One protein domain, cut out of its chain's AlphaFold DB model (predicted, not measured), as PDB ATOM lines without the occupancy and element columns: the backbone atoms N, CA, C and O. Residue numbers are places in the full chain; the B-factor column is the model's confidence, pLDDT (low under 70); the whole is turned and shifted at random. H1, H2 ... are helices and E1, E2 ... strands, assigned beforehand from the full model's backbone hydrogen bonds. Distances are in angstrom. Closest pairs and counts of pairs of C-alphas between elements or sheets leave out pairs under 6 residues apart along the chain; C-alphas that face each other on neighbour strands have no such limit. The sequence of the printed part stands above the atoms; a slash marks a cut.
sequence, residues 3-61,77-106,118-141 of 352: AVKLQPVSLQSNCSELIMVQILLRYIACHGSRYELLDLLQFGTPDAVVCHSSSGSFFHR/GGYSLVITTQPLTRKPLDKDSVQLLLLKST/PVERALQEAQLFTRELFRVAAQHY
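AT A GLANCE: This is residues 3 to 61, 77 to 106 and 118 to 141 of the 352 residues of an uncharacterized protein of Phytophthora nicotianae (UniProt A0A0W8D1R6). Look for a strongly twisted wall of four strands with two helices over one face: the long H4 runs slantwise over E4, and H2 sits over E2 and packs about perpendicular on H4's residues 134 to 141. Two small helices are not on the sheet, H1 with no pair of C-alphas within 10 A of it and H3 only just, with 4 such pairs, and a long loop, residues 85 to 96, joins E3 to E4. The printed part has 113 residues, with four named helices and four named strands in the order E1 H1 H2 H3 E2 E3 E4 H4; the class is mixed. The antiparallel sheet has the order E1, E4, E3, E2. The whole is compact, with a radius of gyration of the C-alphas of 13.6 A and spans of 44 by 34 by 28 A.

HOW THE PARTS SIT: Start at the inner strands E3, residues 78 to 84, and E4, residues 97 to 105, a hairpin with N 82 and O 101 at 2.8 A. Beside E3 find the edge strand E2, residues 48 to 53, with N 51 and O 81 at 2.8 A. E4 is staggered: its residues 97 to 99 pair with the other edge strand, E1, residues 3 to 5, where N 4 and O 98 are 2.8 A apart, and its residues 99 to 105 with E3. These pairs are within hydrogen-bond range. H4, residues 119 to 141, is on the sheet at a height of 7.8 A; its closest C-alphas to E4 are those of Leu 123 and Leu 102, 6.8 A. On the same face is H2, residues 21 to 30, at a height of 8.3 A, in two layers, helices on one face of a sheet. H2 and H4 touch, about perpendicular at 86 degrees, closest at the C-alphas of Leu 24 and Ala 137, 6.4 A. H1, residues 8 to 11, touches H4's residues 134 to 138, closest at the C-alphas of Ser 10 and Arg 135, 5.0 A. H3, residues 32 to 35, is close to H4 but not clearly touching: the closest C-alphas, Tyr 35 and Leu 133, are 7.4 A apart. In H2 and H4 every O i to N i+4 pair is within hydrogen-bond range; H1 and H3 are too short for one.

IN THESE COORDINATES: Find C-alpha 3 at (108.794, 4.179, -12.766), where E1 begins. E4 runs 25.5 A from C-alpha 97 at (106.566, 10.384, -13.632), E3 19.8 A and E2 16.9 A. H2 is 14.2 A long; H4 runs 31.4 A to C-alpha 141 at (91.532, 16.972, -20.941).

THE WHOLE: The C-alphas farthest apart, Cys 15 and Thr 106, are 45.3 A apart. Residues 62 to 76 and 107 to 117 are not printed; the C-alpha gaps are 16.1 A and 13.0 A. The links H3 to E2 and E3 to E4 are long. Mean pLDDT of the printed part is 80.8; 21 residues are under 70, among them 10 to 17 and 40 to 46.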
ATOM      1  N   ALA A   3     109.190   2.794 -12.522       86.50
ATOM      2  CA  ALA A   3     108.794   4.179 -12.766       86.50
ATOM      3  C   ALA A   3     108.789   4.482 -14.272       86.50
ATOM      4  O   ALA A   3     109.716   4.106 -14.993       86.50
ATOM      5  N   VAL A   4     107.760   5.181 -14.738       86.25
ATOM      6  CA  VAL A   4     107.620   5.643 -16.119       86.25
ATOM      7  C   VAL A   4     107.696   7.151 -16.132       86.25
ATOM      8  O   VAL A   4     106.819   7.820 -15.595       86.25
ATOM      9  N   LYS A   5     108.737   7.668 -16.784       87.50
ATOM     10  CA  LYS A   5     108.838   9.082 -17.120       87.50
ATOM     11  C   LYS A   5     107.987   9.364 -18.353       87.50
ATOM     12  O   LYS A   5     108.172   8.717 -19.391       87.50
ATOM     13  N   LEU A   6     107.055  10.294 -18.211       86.25
ATOM     14  CA  LEU A   6     106.247  10.821 -19.299       86.25
ATOM     15  C   LEU A   6     107.054  11.911 -20.004       86.25
ATOM     16  O   LEU A   6     107.821  12.644 -19.377       86.25
ATOM     17  N   GLN A   7     106.957  11.966 -21.330       81.56
ATOM     18  CA  GLN A   7     107.645  13.012 -22.076       81.56
ATOM     19  C   GLN A   7     106.906  14.339 -21.867       81.56
ATOM     20  O   GLN A   7     105.679  14.337 -21.944       81.56
ATOM     21  N   PRO A   8     107.615  15.465 -21.661       74.25
ATOM     22  CA  PRO A   8     106.986  16.777 -21.511       74.25
ATOM     23  C   PRO A   8     106.034  17.115 -22.660       74.25
ATOM     24  O   PRO A   8     104.953  17.622 -22.414       74.25
ATOM     25  N   VAL A   9     106.384  16.732 -23.891       72.31
ATOM     26  CA  VAL A   9     105.540  16.922 -25.085       72.31
ATOM     27  C   VAL A   9     104.189  16.205 -24.961       72.31
ATOM     28  O   VAL A   9     103.189  16.679 -25.470       72.31
ATOM     29  N   SER A  10     104.130  15.073 -24.251       69.94
ATOM     30  CA  SER A  10     102.876  14.350 -23.988       69.94
ATOM     31  C   SER A  10     102.033  14.979 -22.874       69.94
ATOM     32  O   SER A  10     100.907  14.547 -22.655       69.94
ATOM     33  N   LEU A  11     102.598  15.941 -22.142       69.31
ATOM     34  CA  LEU A  11     101.972  16.686 -21.047       69.31
ATOM     35  C   LEU A  11     101.783  18.168 -21.404       69.31
ATOM     36  O   LEU A  11     101.335  18.947 -20.568       69.31
ATOM     37  N   GLN A  12     102.170  18.567 -22.613       67.50
ATOM     38  CA  GLN A  12     102.026  19.920 -23.121       67.50
ATOM     39  C   GLN A  12     100.789  20.000 -24.005       67.50
ATOM     40  O   GLN A  12     100.492  19.090 -24.776       67.50
ATOM     41  N   SER A  13     100.092  21.115 -23.855       65.00
ATOM     42  CA  SER A  13      98.998  21.557 -24.708       65.00
ATOM     43  C   SER A  13      99.543  22.660 -25.613       65.00
ATOM     44  O   SER A  13     100.469  23.378 -25.224       65.00
ATOM     45  N   ASN A  14      98.964  22.831 -26.801       64.44
ATOM     46  CA  ASN A  14      99.324  23.945 -27.687       64.44
ATOM     47  C   ASN A  14      98.898  25.310 -27.105       64.44
ATOM     48  O   ASN A  14      99.345  26.354 -27.572       64.44
ATOM     49  N   CYS A  15      98.067  25.304 -26.058       59.16
ATOM     50  CA  CYS A  15      97.443  26.479 -25.461       59.16
ATOM     51  C   CYS A  15      97.744  26.683 -23.962       59.16
ATOM     52  O   CYS A  15      97.230  27.640 -23.382       59.16
ATOM     53  N   SER A  16      98.511  25.804 -23.300       57.34
ATOM     54  CA  SER A  16      98.695  25.831 -21.837       57.34
ATOM     55  C   SER A  16     100.085  25.386 -21.373       57.34
ATOM     56  O   SER A  16     100.775  24.605 -22.027       57.34
ATOM     57  N   GLU A  17     100.449  25.833 -20.165       64.25
ATOM     58  CA  GLU A  17     101.546  25.287 -19.362       64.25
ATOM     59  C   GLU A  17     101.416  23.762 -19.171       64.25
ATOM     60  O   GLU A  17     100.320  23.200 -19.266       64.25
ATOM     61  N   LEU A  18     102.546  23.109 -18.871       72.81
ATOM     62  CA  LEU A  18     102.656  21.673 -18.586       72.81
ATOM     63  C   LEU A  18     101.532  21.177 -17.660       72.81
ATOM     64  O   LEU A  18     101.447  21.574 -16.495       72.81
ATOM     65  N   ILE A  19     100.709  20.253 -18.160       82.75
ATOM     66  CA  ILE A  19      99.629  19.635 -17.394       82.75
ATOM     67  C   ILE A  19     100.253  18.725 -16.336       82.75
ATOM     68  O   ILE A  19     100.988  17.783 -16.637       82.75
ATOM     69  N   MET A  20      99.925  18.977 -15.070       87.38
ATOM     70  CA  MET A  20     100.404  18.139 -13.977       87.38
ATOM     71  C   MET A  20      99.908  16.696 -14.144       87.38
ATOM     72  O   MET A  20      98.708  16.447 -14.257       87.38
ATOM     73  N   VAL A  21     100.817  15.725 -14.039       88.75
ATOM     74  CA  VAL A  21     100.510  14.284 -14.136       88.75
ATOM     75  C   VAL A  21      99.410  13.853 -13.161       88.75
ATOM     76  O   VAL A  21      98.576  13.013 -13.490       88.75
ATOM     77  N   GLN A  22      99.362  14.461 -11.974       88.06
ATOM     78  CA  GLN A  22      98.310  14.216 -10.983       88.06
ATOM     79  C   GLN A  22      96.918  14.602 -11.502       88.06
ATOM     80  O   GLN A  22      95.957  13.882 -11.252       88.06
ATOM     81  N   ILE A  23      96.804  15.709 -12.243       87.69
ATOM     82  CA  ILE A  23      95.535  16.149 -12.837       87.69
ATOM     83  C   ILE A  23      95.096  15.147 -13.903       87.69
ATOM     84  O   ILE A  23      93.951  14.707 -13.879       87.69
ATOM     85  N   LEU A  24      96.012  14.711 -14.774       90.06
ATOM     86  CA  LEU A  24      95.696  13.708 -15.795       90.06
ATOM     87  C   LEU A  24      95.292  12.365 -15.190       90.06
ATOM     88  O   LEU A  24      94.346  11.747 -15.664       90.06
ATOM     89  N   LEU A  25      95.948  11.924 -14.116       90.00
ATOM     90  CA  LEU A  25      95.579  10.680 -13.441       90.00
ATOM     91  C   LEU A  25      94.165  10.752 -12.842       90.00
ATOM     92  O   LEU A  25      93.401   9.793 -12.950       90.00
ATOM     93  N   ARG A  26      93.784  11.903 -12.270       88.12
ATOM     94  CA  ARG A  26      92.414  12.162 -11.786       88.12
ATOM     95  C   ARG A  26      91.418  12.192 -12.926       88.12
ATOM     96  O   ARG A  26      90.350  11.605 -12.813       88.12
ATOM     97  N   TYR A  27      91.778  12.849 -14.019       89.38
ATOM     98  CA  TYR A  27      90.953  12.914 -15.211       89.38
ATOM     99  C   TYR A  27      90.689  11.510 -15.778       89.38
ATOM    100  O   TYR A  27      89.537  11.141 -15.987       89.38
ATOM    101  N   ILE A  28      91.727  10.678 -15.907       90.88
ATOM    102  CA  ILE A  28      91.596   9.267 -16.301       90.88
ATOM    103  C   ILE A  28      90.663   8.518 -15.343       90.88
ATOM    104  O   ILE A  28      89.788   7.789 -15.801       90.88
ATOM    105  N   ALA A  29      90.809   8.715 -14.029       87.94
ATOM    106  CA  ALA A  29      89.945   8.081 -13.034       87.94
ATOM    107  C   ALA A  29      88.470   8.502 -13.181       87.94
ATOM    108  O   ALA A  29      87.583   7.656 -13.117       87.94
ATOM    109  N   CYS A  30      88.198   9.786 -13.426       86.81
ATOM    110  CA  CYS A  30      86.843  10.297 -13.646       86.81
ATOM    111  C   CYS A  30      86.229   9.824 -14.974       86.81
ATOM    112  O   CYS A  30      85.009   9.761 -15.097       86.81
ATOM    113  N   HIS A  31      87.064   9.481 -15.959       87.00
ATOM    114  CA  HIS A  31      86.651   9.122 -17.315       87.00
ATOM    115  C   HIS A  31      87.069   7.702 -17.721       87.00
ATOM    116  O   HIS A  31      87.273   7.437 -18.903       87.00
ATOM    117  N   GLY A  32      87.200   6.767 -16.775       85.19
ATOM    118  CA  GLY A  32      87.804   5.461 -17.066       85.19
ATOM    119  C   GLY A  32      87.068   4.629 -18.122       85.19
ATOM    120  O   GLY A  32      87.710   3.847 -18.821       85.19
ATOM    121  N   SER A  33      85.768   4.863 -18.336       84.25
ATOM    122  CA  SER A  33      85.013   4.258 -19.442       84.25
ATOM    123  C   SER A  33      85.544   4.652 -20.826       84.25
ATOM    124  O   SER A  33      85.506   3.823 -21.730       84.25
ATOM    125  N   ARG A  34      86.087   5.869 -20.997       86.75
ATOM    126  CA  ARG A  34      86.703   6.333 -22.260       86.75
ATOM    127  C   ARG A  34      87.971   5.569 -22.619       86.75
ATOM    128  O   ARG A  34      88.366   5.528 -23.776       86.75
ATOM    129  N   TYR A  35      88.619   5.006 -21.609       85.88
ATOM    130  CA  TYR A  35      89.902   4.322 -21.720       85.88
ATOM    131  C   TYR A  35      89.762   2.807 -21.546       85.88
ATOM    132  O   TYR A  35      90.765   2.125 -21.353       85.88
ATOM    133  N   GLU A  36      88.522   2.302 -21.564       78.94
ATOM    134  CA  GLU A  36      88.190   0.886 -21.366       78.94
ATOM    135  C   GLU A  36      88.816   0.294 -20.091       78.94
ATOM    136  O   GLU A  36      89.215  -0.872 -20.034       78.94
ATOM    137  N   LEU A  37      88.918   1.105 -19.034       80.69
ATOM    138  CA  LEU A  37      89.475   0.663 -17.762       80.69
ATOM    139  C   LEU A  37      88.435  -0.164 -17.010       80.69
ATOM    140  O   LEU A  37      87.406   0.351 -16.579       80.69
ATOM    141  N   LEU A  38      88.727  -1.459 -16.865       69.44
ATOM    142  CA  LEU A  38      87.809  -2.441 -16.282       69.44
ATOM    143  C   LEU A  38      87.547  -2.229 -14.784       69.44
ATOM    144  O   LEU A  38      86.420  -2.418 -14.345       69.44
ATOM    145  N   ASP A  39      88.566  -1.834 -14.014       70.31
ATOM    146  CA  ASP A  39      88.495  -1.778 -12.549       70.31
ATOM    147  C   ASP A  39      89.166  -0.521 -11.995       70.31
ATOM    148  O   ASP A  39      90.374  -0.487 -11.783       70.31
ATOM    149  N   LEU A  40      88.382   0.508 -11.681       67.69
ATOM    150  CA  LEU A  40      88.877   1.719 -11.028       67.69
ATOM    151  C   LEU A  40      88.717   1.585  -9.510       67.69
ATOM    152  O   LEU A  40      87.666   1.892  -8.950       67.69
ATOM    153  N   LEU A  41      89.764   1.147  -8.810       64.31
ATOM    154  CA  LEU A  41      89.789   1.226  -7.346       64.31
ATOM    155  C   LEU A  41      90.102   2.664  -6.907       64.31
ATOM    156  O   LEU A  41      91.256   3.025  -6.677       64.31
ATOM    157  N   GLN A  42      89.066   3.494  -6.778       57.84
ATOM    158  CA  GLN A  42      89.175   4.840  -6.214       57.84
ATOM    159  C   GLN A  42      89.199   4.758  -4.677       57.84
ATOM    160  O   GLN A  42      88.195   4.978  -4.005       57.84
ATOM    161  N   PHE A  43      90.351   4.423  -4.089       50.19
ATOM    162  CA  PHE A  43      90.536   4.395  -2.629       50.19
ATOM    163  C   PHE A  43      90.607   5.802  -2.017       50.19
ATOM    164  O   PHE A  43      91.590   6.126  -1.370       50.19
ATOM    165  N   GLY A  44      89.639   6.691  -2.247       49.81
ATOM    166  CA  GLY A  44      89.608   8.020  -1.608       49.81
ATOM    167  C   GLY A  44      90.851   8.914  -1.809       49.81
ATOM    168  O   GLY A  44      90.897  10.013  -1.266       49.81
ATOM    169  N   THR A  45      91.851   8.484  -2.585       53.59
ATOM    170  CA  THR A  45      93.072   9.219  -2.897       53.59
ATOM    171  C   THR A  45      93.107   9.511  -4.388       53.59
ATOM    172  O   THR A  45      93.016   8.585  -5.195       53.59
ATOM    173  N   PRO A  46      93.284  10.774  -4.783       62.56
ATOM    174  CA  PRO A  46      93.140  11.214  -6.163       62.56
ATOM    175  C   PRO A  46      94.405  10.952  -7.013       62.56
ATOM    176  O   PRO A  46      94.677  11.681  -7.958       62.56
ATOM    177  N   ASP A  47      95.200   9.938  -6.664       77.00
ATOM    178  CA  ASP A  47      96.586   9.769  -7.129       77.00
ATOM    179  C   ASP A  47      96.917   8.319  -7.550       77.00
ATOM    180  O   ASP A  47      98.090   7.964  -7.712       77.00
ATOM    181  N   ALA A  48      95.911   7.452  -7.711       87.00
ATOM    182  CA  ALA A  48      96.094   6.084  -8.195       87.00
ATOM    183  C   ALA A  48      94.884   5.576  -8.993       87.00
ATOM    184  O   ALA A  48      93.744   5.895  -8.662       87.00
ATOM    185  N   VAL A  49      95.142   4.746 -10.004       88.50
ATOM    186  CA  VAL A  49      94.127   3.963 -10.727       88.50
ATOM    187  C   VAL A  49      94.592   2.521 -10.884       88.50
ATOM    188  O   VAL A  49      95.791   2.227 -10.816       88.50
ATOM    189  N   VAL A  50      93.636   1.620 -11.094       87.44
ATOM    190  CA  VAL A  50      93.894   0.211 -11.385       87.44
ATOM    191  C   VAL A  50      93.354  -0.105 -12.778       87.44
ATOM    192  O   VAL A  50      92.395   0.502 -13.243       87.44
ATOM    193  N   CYS A  51      94.025  -1.005 -13.486       86.38
ATOM    194  CA  CYS A  51      93.608  -1.491 -14.794       86.38
ATOM    195  C   CYS A  51      93.727  -3.014 -14.791       86.38
ATOM    196  O   CYS A  51      94.767  -3.538 -14.393       86.38
ATOM    197  N   HIS A  52      92.710  -3.732 -15.262       83.00
ATOM    198  CA  HIS A  52      92.778  -5.184 -15.406       83.00
ATOM    199  C   HIS A  52      92.967  -5.572 -16.875       83.00
ATOM    200  O   HIS A  52      92.341  -5.008 -17.766       83.00
ATOM    201  N   SER A  53      93.822  -6.556 -17.129       79.06
ATOM    202  CA  SER A  53      93.962  -7.218 -18.422       79.06
ATOM    203  C   SER A  53      93.607  -8.689 -18.253       79.06
ATOM    204  O   SER A  53      94.402  -9.473 -17.732       79.06
ATOM    205  N   SER A  54      92.420  -9.065 -18.726       74.94
ATOM    206  CA  SER A  54      91.917 -10.448 -18.709       74.94
ATOM    207  C   SER A  54      92.609 -11.362 -19.727       74.94
ATOM    208  O   SER A  54      92.581 -12.582 -19.597       74.94
ATOM    209  N   SER A  55      93.250 -10.790 -20.746       70.88
ATOM    210  CA  SER A  55      94.026 -11.526 -21.752       70.88
ATOM    211  C   SER A  55      95.501 -11.690 -21.364       70.88
ATOM    212  O   SER A  55      96.232 -12.449 -21.999       70.88
ATOM    213  N   GLY A  56      95.968 -10.958 -20.346       71.44
ATOM    214  CA  GLY A  56      97.386 -10.849 -20.014       71.44
ATOM    215  C   GLY A  56      98.193  -9.960 -20.975       71.44
ATOM    216  O   GLY A  56      99.421  -9.977 -20.902       71.44
ATOM    217  N   SER A  57      97.532  -9.195 -21.853       75.62
ATOM    218  CA  SER A  57      98.112  -8.113 -22.665       75.62
ATOM    219  C   SER A  57      97.309  -6.821 -22.485       75.62
ATOM    220  O   SER A  57      96.080  -6.848 -22.432       75.62
ATOM    221  N   PHE A  58      97.996  -5.683 -22.375       77.38
ATOM    222  CA  PHE A  58      97.351  -4.369 -22.211       77.38
ATOM    223  C   PHE A  58      96.892  -3.747 -23.537       77.38
ATOM    224  O   PHE A  58      96.267  -2.694 -23.532       77.38
ATOM    225  N   PHE A  59      97.191  -4.393 -24.664       77.38
ATOM    226  CA  PHE A  59      96.769  -3.952 -25.986       77.38
ATOM    227  C   PHE A  59      95.811  -4.966 -26.599       77.38
ATOM    228  O   PHE A  59      96.040  -6.178 -26.517       77.38
ATOM    229  N   HIS A  60      94.774  -4.470 -27.273       65.25
ATOM    230  CA  HIS A  60      93.906  -5.305 -28.095       65.25
ATOM    231  C   HIS A  60      94.721  -5.916 -29.225       65.25
ATOM    232  O   HIS A  60      95.118  -5.241 -30.175       65.25
ATOM    233  N   ARG A  61      94.984  -7.216 -29.124       61.03
ATOM    234  CA  ARG A  61      95.443  -7.996 -30.269       61.03
ATOM    235  C   ARG A  61      94.195  -8.562 -30.936       61.03
ATOM    236  O   ARG A  61      93.409  -9.200 -30.230       61.03
ATOM    237  N   GLY A  77      92.434 -15.562 -15.629       64.38
ATOM    238  CA  GLY A  77      93.807 -15.316 -16.079       64.38
ATOM    239  C   GLY A  77      94.084 -13.826 -16.285       64.38
ATOM    240  O   GLY A  77      93.214 -13.142 -16.811       64.38
ATOM    241  N   GLY A  78      95.265 -13.304 -15.917       76.62
ATOM    242  CA  GLY A  78      95.612 -11.933 -16.311       76.62
ATOM    243  C   GLY A  78      96.622 -11.166 -15.461       76.62
ATOM    244  O   GLY A  78      97.374 -11.725 -14.656       76.62
ATOM    245  N   TYR A  79      96.608  -9.852 -15.677       80.44
ATOM    246  CA  TYR A  79      97.348  -8.860 -14.905       80.44
ATOM    247  C   TYR A  79      96.421  -7.788 -14.362       80.44
ATOM    248  O   TYR A  79      95.546  -7.305 -15.070       80.44
ATOM    249  N   SER A  80      96.698  -7.336 -13.144       86.12
ATOM    250  CA  SER A  80      96.225  -6.043 -12.660       86.12
ATOM    251  C   SER A  80      97.401  -5.072 -12.636       86.12
ATOM    252  O   SER A  80      98.482  -5.400 -12.154       86.12
ATOM    253  N   LEU A  81      97.223  -3.875 -13.171       89.12
ATOM    254  CA  LEU A  81      98.217  -2.812 -13.180       89.12
ATOM    255  C   LEU A  81      97.736  -1.693 -12.272       89.12
ATOM    256  O   LEU A  81      96.679  -1.128 -12.510       89.12
ATOM    257  N   VAL A  82      98.527  -1.351 -11.261       90.12
ATOM    258  CA  VAL A  82      98.334  -0.127 -10.480       90.12
ATOM    259  C   VAL A  82      99.217   0.961 -11.078       90.12
ATOM    260  O   VAL A  82     100.425   0.754 -11.232       90.12
ATOM    261  N   ILE A  83      98.624   2.110 -11.387       91.25
ATOM    262  CA  ILE A  83      99.308   3.320 -11.853       91.25
ATOM    263  C   ILE A  83      99.140   4.378 -10.769       91.25
ATOM    264  O   ILE A  83      98.012   4.690 -10.396       91.25
ATOM    265  N   THR A  84     100.233   4.934 -10.250       89.88
ATOM    266  CA  THR A  84     100.159   5.933  -9.175       89.88
ATOM    267  C   THR A  84     101.218   7.021  -9.294       89.88
ATOM    268  O   THR A  84     102.330   6.774  -9.754       89.88
ATOM    269  N   THR A  85     100.890   8.236  -8.858       88.12
ATOM    270  CA  THR A  85     101.864   9.320  -8.649       88.12
ATOM    271  C   THR A  85     102.473   9.292  -7.245       88.12
ATOM    272  O   THR A  85     103.406  10.047  -6.967       88.12
ATOM    273  N   GLN A  86     101.989   8.421  -6.350       85.62
ATOM    274  CA  GLN A  86     102.522   8.299  -4.998       85.62
ATOM    275  C   GLN A  86     103.849   7.526  -4.993       85.62
ATOM    276  O   GLN A  86     103.960   6.470  -5.622       85.62
ATOM    277  N   PRO A  87     104.875   8.013  -4.274       82.88
ATOM    278  CA  PRO A  87     106.137   7.303  -4.161       82.88
ATOM    279  C   PRO A  87     105.985   6.082  -3.244       82.88
ATOM    280  O   PRO A  87     105.768   6.204  -2.043       82.88
ATOM    281  N   LEU A  88     106.185   4.886  -3.793       80.44
ATOM    282  CA  LEU A  88     106.183   3.616  -3.048       80.44
ATOM    283  C   LEU A  88     107.535   3.281  -2.413       80.44
ATOM    284  O   LEU A  88     107.710   2.248  -1.771       80.44
ATOM    285  N   THR A  89     108.522   4.150  -2.614       80.00
ATOM    286  CA  THR A  89     109.848   4.047  -2.008       80.00
ATOM    287  C   THR A  89     110.153   5.340  -1.265       80.00
ATOM    288  O   THR A  89     109.509   6.359  -1.492       80.00
ATOM    289  N   ARG A  90     111.185   5.340  -0.415       75.00
ATOM    290  CA  ARG A  90     111.620   6.555   0.300       75.00
ATOM    291  C   ARG A  90     112.163   7.660  -0.619       75.00
ATOM    292  O   ARG A  90     112.430   8.754  -0.134       75.00
ATOM    293  N   LYS A  91     112.377   7.381  -1.910       77.12
ATOM    294  CA  LYS A  91     112.816   8.386  -2.882       77.12
ATOM    295  C   LYS A  91     111.599   9.108  -3.471       77.12
ATOM    296  O   LYS A  91     110.656   8.425  -3.875       77.12
ATOM    297  N   PRO A  92     111.630  10.450  -3.550       77.62
ATOM    298  CA  PRO A  92     110.583  11.201  -4.227       77.62
ATOM    299  C   PRO A  92     110.539  10.817  -5.708       77.62
ATOM    300  O   PRO A  92     111.563  10.491  -6.310       77.62
ATOM    301  N   LEU A  93     109.333  10.826  -6.269       81.69
ATOM    302  CA  LEU A  93     109.096  10.607  -7.690       81.69
ATOM    303  C   LEU A  93     109.255  11.936  -8.443       81.69
ATOM    304  O   LEU A  93     108.850  12.983  -7.932       81.69
ATOM    305  N   ASP A  94     109.831  11.894  -9.645       84.19
ATOM    306  CA  ASP A  94     109.877  13.059 -10.535       84.19
ATOM    307  C   ASP A  94     108.450  13.550 -10.842       84.19
ATOM    308  O   ASP A  94     107.529  12.744 -10.981       84.19
ATOM    309  N   LYS A  95     108.270  14.871 -10.996       82.62
ATOM    310  CA  LYS A  95     106.950  15.496 -11.233       82.62
ATOM    311  C   LYS A  95     106.230  14.958 -12.477       82.62
ATOM    312  O   LYS A  95     105.006  14.862 -12.473       82.62
ATOM    313  N   ASP A  96     106.999  14.550 -13.484       86.50
ATOM    314  CA  ASP A  96     106.501  14.054 -14.772       86.50
ATOM    315  C   ASP A  96     106.518  12.521 -14.846       86.50
ATOM    316  O   ASP A  96     106.685  11.931 -15.914       86.50
ATOM    317  N   SER A  97     106.463  11.841 -13.699       89.44
ATOM    318  CA  SER A  97     106.566  10.384 -13.632       89.44
ATOM    319  C   SER A  97     105.421   9.744 -12.861       89.44
ATOM    320  O   SER A  97     104.860  10.318 -11.932       89.44
ATOM    321  N   VAL A  98     105.123   8.503 -13.237       91.50
ATOM    322  CA  VAL A  98     104.200   7.607 -12.529       91.50
ATOM    323  C   VAL A  98     104.909   6.311 -12.160       91.50
ATOM    324  O   VAL A  98     105.853   5.884 -12.826       91.50
ATOM    325  N   GLN A  99     104.467   5.663 -11.092       92.06
ATOM    326  CA  GLN A  99     104.909   4.333 -10.699       92.06
ATOM    327  C   GLN A  99     103.896   3.285 -11.137       92.06
ATOM    328  O   GLN A  99     102.690   3.448 -10.967       92.06
ATOM    329  N   LEU A 100     104.425   2.194 -11.685       92.38
ATOM    330  CA  LEU A 100     103.676   1.042 -12.150       92.38
ATOM    331  C   LEU A 100     103.937  -0.160 -11.248       92.38
ATOM    332  O   LEU A 100     105.087  -0.597 -11.084       92.38
ATOM    333  N   LEU A 101     102.864  -0.749 -10.728       90.19
ATOM    334  CA  LEU A 101     102.888  -2.033 -10.036       90.19
ATOM    335  C   LEU A 101     102.062  -3.023 -10.835       90.19
ATOM    336  O   LEU A 101     100.838  -2.964 -10.862       90.19
ATOM    337  N   LEU A 102     102.762  -3.955 -11.466       87.94
ATOM    338  CA  LEU A 102     102.130  -5.093 -12.098       87.94
ATOM    339  C   LEU A 102     101.857  -6.151 -11.026       87.94
ATOM    340  O   LEU A 102     102.787  -6.772 -10.506       87.94
ATOM    341  N   LEU A 103     100.589  -6.323 -10.683       85.38
ATOM    342  CA  LEU A 103     100.085  -7.374  -9.816       85.38
ATOM    343  C   LEU A 103      99.658  -8.553 -10.693       85.38
ATOM    344  O   LEU A 103      98.906  -8.405 -11.658       85.38
ATOM    345  N   LYS A 104     100.151  -9.745 -10.368       75.44
ATOM    346  CA  LYS A 104      99.756 -10.977 -11.048       75.44
ATOM    347  C   LYS A 104      98.647 -11.650 -10.246       75.44
ATOM    348  O   LYS A 104      98.876 -12.032  -9.102       75.44
ATOM    349  N   SER A 105      97.495 -11.864 -10.864       63.12
ATOM    350  CA  SER A 105      96.479 -12.806 -10.396       63.12
ATOM    351  C   SER A 105      96.584 -14.064 -11.253       63.12
ATOM    352  O   SER A 105      96.484 -13.969 -12.470       63.12
ATOM    353  N   THR A 106      96.856 -15.243 -10.690       61.12
ATOM    354  CA  THR A 106      96.472 -16.519 -11.339       61.12
ATOM    355  C   THR A 106      96.680 -17.725 -10.430       61.12
ATOM    356  O   THR A 106      97.782 -17.917  -9.912       61.12
ATOM    357  N   PRO A 118     105.284 -13.145 -20.098       80.19
ATOM    358  CA  PRO A 118     106.296 -13.028 -19.050       80.19
ATOM    359  C   PRO A 118     106.190 -11.662 -18.359       80.19
ATOM    360  O   PRO A 118     105.904 -10.666 -19.025       80.19
ATOM    361  N   VAL A 119     106.451 -11.593 -17.050       80.62
ATOM    362  CA  VAL A 119     106.303 -10.362 -16.243       80.62
ATOM    363  C   VAL A 119     107.111  -9.203 -16.825       80.62
ATOM    364  O   VAL A 119     106.621  -8.079 -16.876       80.62
ATOM    365  N   GLU A 120     108.319  -9.466 -17.318       82.94
ATOM    366  CA  GLU A 120     109.194  -8.469 -17.937       82.94
ATOM    367  C   GLU A 120     108.557  -7.878 -19.198       82.94
ATOM    368  O   GLU A 120     108.538  -6.661 -19.380       82.94
ATOM    369  N   ARG A 121     107.982  -8.736 -20.047       82.75
ATOM    370  CA  ARG A 121     107.307  -8.326 -21.284       82.75
ATOM    371  C   ARG A 121     105.985  -7.620 -20.994       82.75
ATOM    372  O   ARG A 121     105.683  -6.611 -21.620       82.75
ATOM    373  N   ALA A 122     105.222  -8.109 -20.023       82.88
ATOM    374  CA  ALA A 122     103.999  -7.464 -19.565       82.88
ATOM    375  C   ALA A 122     104.269  -6.074 -18.989       82.88
ATOM    376  O   ALA A 122     103.493  -5.151 -19.211       82.88
ATOM    377  N   LEU A 123     105.391  -5.901 -18.287       87.88
ATOM    378  CA  LEU A 123     105.798  -4.609 -17.758       87.88
ATOM    379  C   LEU A 123     106.230  -3.651 -18.870       87.88
ATOM    380  O   LEU A 123     105.910  -2.471 -18.792       87.88
ATOM    381  N   GLN A 124     106.905  -4.134 -19.916       88.25
ATOM    382  CA  GLN A 124     107.189  -3.329 -21.112       88.25
ATOM    383  C   GLN A 124     105.896  -2.885 -21.810       88.25
ATOM    384  O   GLN A 124     105.753  -1.708 -22.136       88.25
ATOM    385  N   GLU A 125     104.927  -3.789 -21.982       87.94
ATOM    386  CA  GLU A 125     103.614  -3.430 -22.532       87.94
ATOM    387  C   GLU A 125     102.877  -2.431 -21.638       87.94
ATOM    388  O   GLU A 125     102.369  -1.437 -22.142       87.94
ATOM    389  N   ALA A 126     102.887  -2.627 -20.318       89.88
ATOM    390  CA  ALA A 126     102.283  -1.701 -19.363       89.88
ATOM    391  C   ALA A 126     102.894  -0.292 -19.449       89.88
ATOM    392  O   ALA A 126     102.173   0.697 -19.334       89.88
ATOM    393  N   GLN A 127     104.206  -0.176 -19.679       92.25
ATOM    394  CA  GLN A 127     104.868   1.119 -19.875       92.25
ATOM    395  C   GLN A 127     104.394   1.817 -21.151       92.25
ATOM    396  O   GLN A 127     104.119   3.016 -21.119       92.25
ATOM    397  N   LEU A 128     104.303   1.084 -22.265       90.81
ATOM    398  CA  LEU A 128     103.810   1.625 -23.535       90.81
ATOM    399  C   LEU A 128     102.341   2.036 -23.420       90.81
ATOM    400  O   LEU A 128     101.994   3.152 -23.791       90.81
ATOM    401  N   PHE A 129     101.515   1.168 -22.833       90.94
ATOM    402  CA  PHE A 129     100.104   1.428 -22.567       90.94
ATOM    403  C   PHE A 129      99.931   2.691 -21.723       90.94
ATOM    404  O   PHE A 129      99.171   3.576 -22.088       90.94
ATOM    405  N   THR A 130     100.699   2.824 -20.637       92.44
ATOM    406  CA  THR A 130     100.634   3.998 -19.755       92.44
ATOM    407  C   THR A 130     101.023   5.282 -20.487       92.44
ATOM    408  O   THR A 130     100.362   6.302 -20.318       92.44
ATOM    409  N   ARG A 131     102.082   5.263 -21.307       92.00
ATOM    410  CA  ARG A 131     102.491   6.447 -22.081       92.00
ATOM    411  C   ARG A 131     101.395   6.892 -23.041       92.00
ATOM    412  O   ARG A 131     101.094   8.079 -23.095       92.00
ATOM    413  N   GLU A 132     100.797   5.944 -23.753       90.56
ATOM    414  CA  GLU A 132      99.727   6.240 -24.701       90.56
ATOM    415  C   GLU A 132      98.451   6.711 -23.993       90.56
ATOM    416  O   GLU A 132      97.868   7.717 -24.389       90.56
ATOM    417  N   LEU A 133      98.080   6.066 -22.884       91.38
ATOM    418  CA  LEU A 133      96.956   6.468 -22.039       91.38
ATOM    419  C   LEU A 133      97.077   7.932 -21.597       91.38
ATOM    420  O   LEU A 133      96.133   8.699 -21.759       91.38
ATOM    421  N   PHE A 134      98.239   8.339 -21.077       92.00
ATOM    422  CA  PHE A 134      98.461   9.723 -20.648       92.00
ATOM    423  C   PHE A 134      98.502  10.710 -21.817       92.00
ATOM    424  O   PHE A 134      97.980  11.814 -21.680       92.00
ATOM    425  N   ARG A 135      99.062  10.318 -22.970       90.75
ATOM    426  CA  ARG A 135      99.079  11.151 -24.182       90.75
ATOM    427  C   ARG A 135      97.658  11.446 -24.675       90.75
ATOM    428  O   ARG A 135      97.327  12.598 -24.934       90.75
ATOM    429  N   VAL A 136      96.816  10.417 -24.780       90.12
ATOM    430  CA  VAL A 136      95.409  10.563 -25.189       90.12
ATOM    431  C   VAL A 136      94.616  11.332 -24.127       90.12
ATOM    432  O   VAL A 136      93.809  12.199 -24.455       90.12
ATOM    433  N   ALA A 137      94.867  11.069 -22.841       91.25
ATOM    434  CA  ALA A 137      94.213  11.790 -21.755       91.25
ATOM    435  C   ALA A 137      94.541  13.284 -21.730       91.25
ATOM    436  O   ALA A 137      93.644  14.072 -21.448       91.25
ATOM    437  N   ALA A 138      95.770  13.679 -22.066       90.38
ATOM    438  CA  ALA A 138      96.137  15.086 -22.192       90.38
ATOM    439  C   ALA A 138      95.299  15.801 -23.262       90.38
ATOM    440  O   ALA A 138      94.720  16.847 -22.974       90.38
ATOM    441  N   GLN A 139      95.143  15.191 -24.442       89.00
ATOM    442  CA  GLN A 139      94.326  15.737 -25.534       89.00
ATOM    443  C   GLN A 139      92.845  15.848 -25.145       89.00
ATOM    444  O   GLN A 139      92.210  16.876 -25.371       89.00
ATOM    445  N   HIS A 140      92.285  14.805 -24.525       90.69
ATOM    446  CA  HIS A 140      90.893  14.826 -24.069       90.69
ATOM    447  C   HIS A 140      90.660  15.859 -22.956       90.69
ATOM    448  O   HIS A 140      89.644  16.552 -22.972       90.69
ATOM    449  N   TYR A 141      91.596  15.978 -22.010       89.88
ATOM    450  CA  TYR A 141      91.532  16.972 -20.941       89.88
ATOM    451  C   TYR A 141      91.544  18.392 -21.507       89.88
ATOM    452  O   TYR A 141      90.706  19.207 -21.133       89.88
TER     453      TYR A 141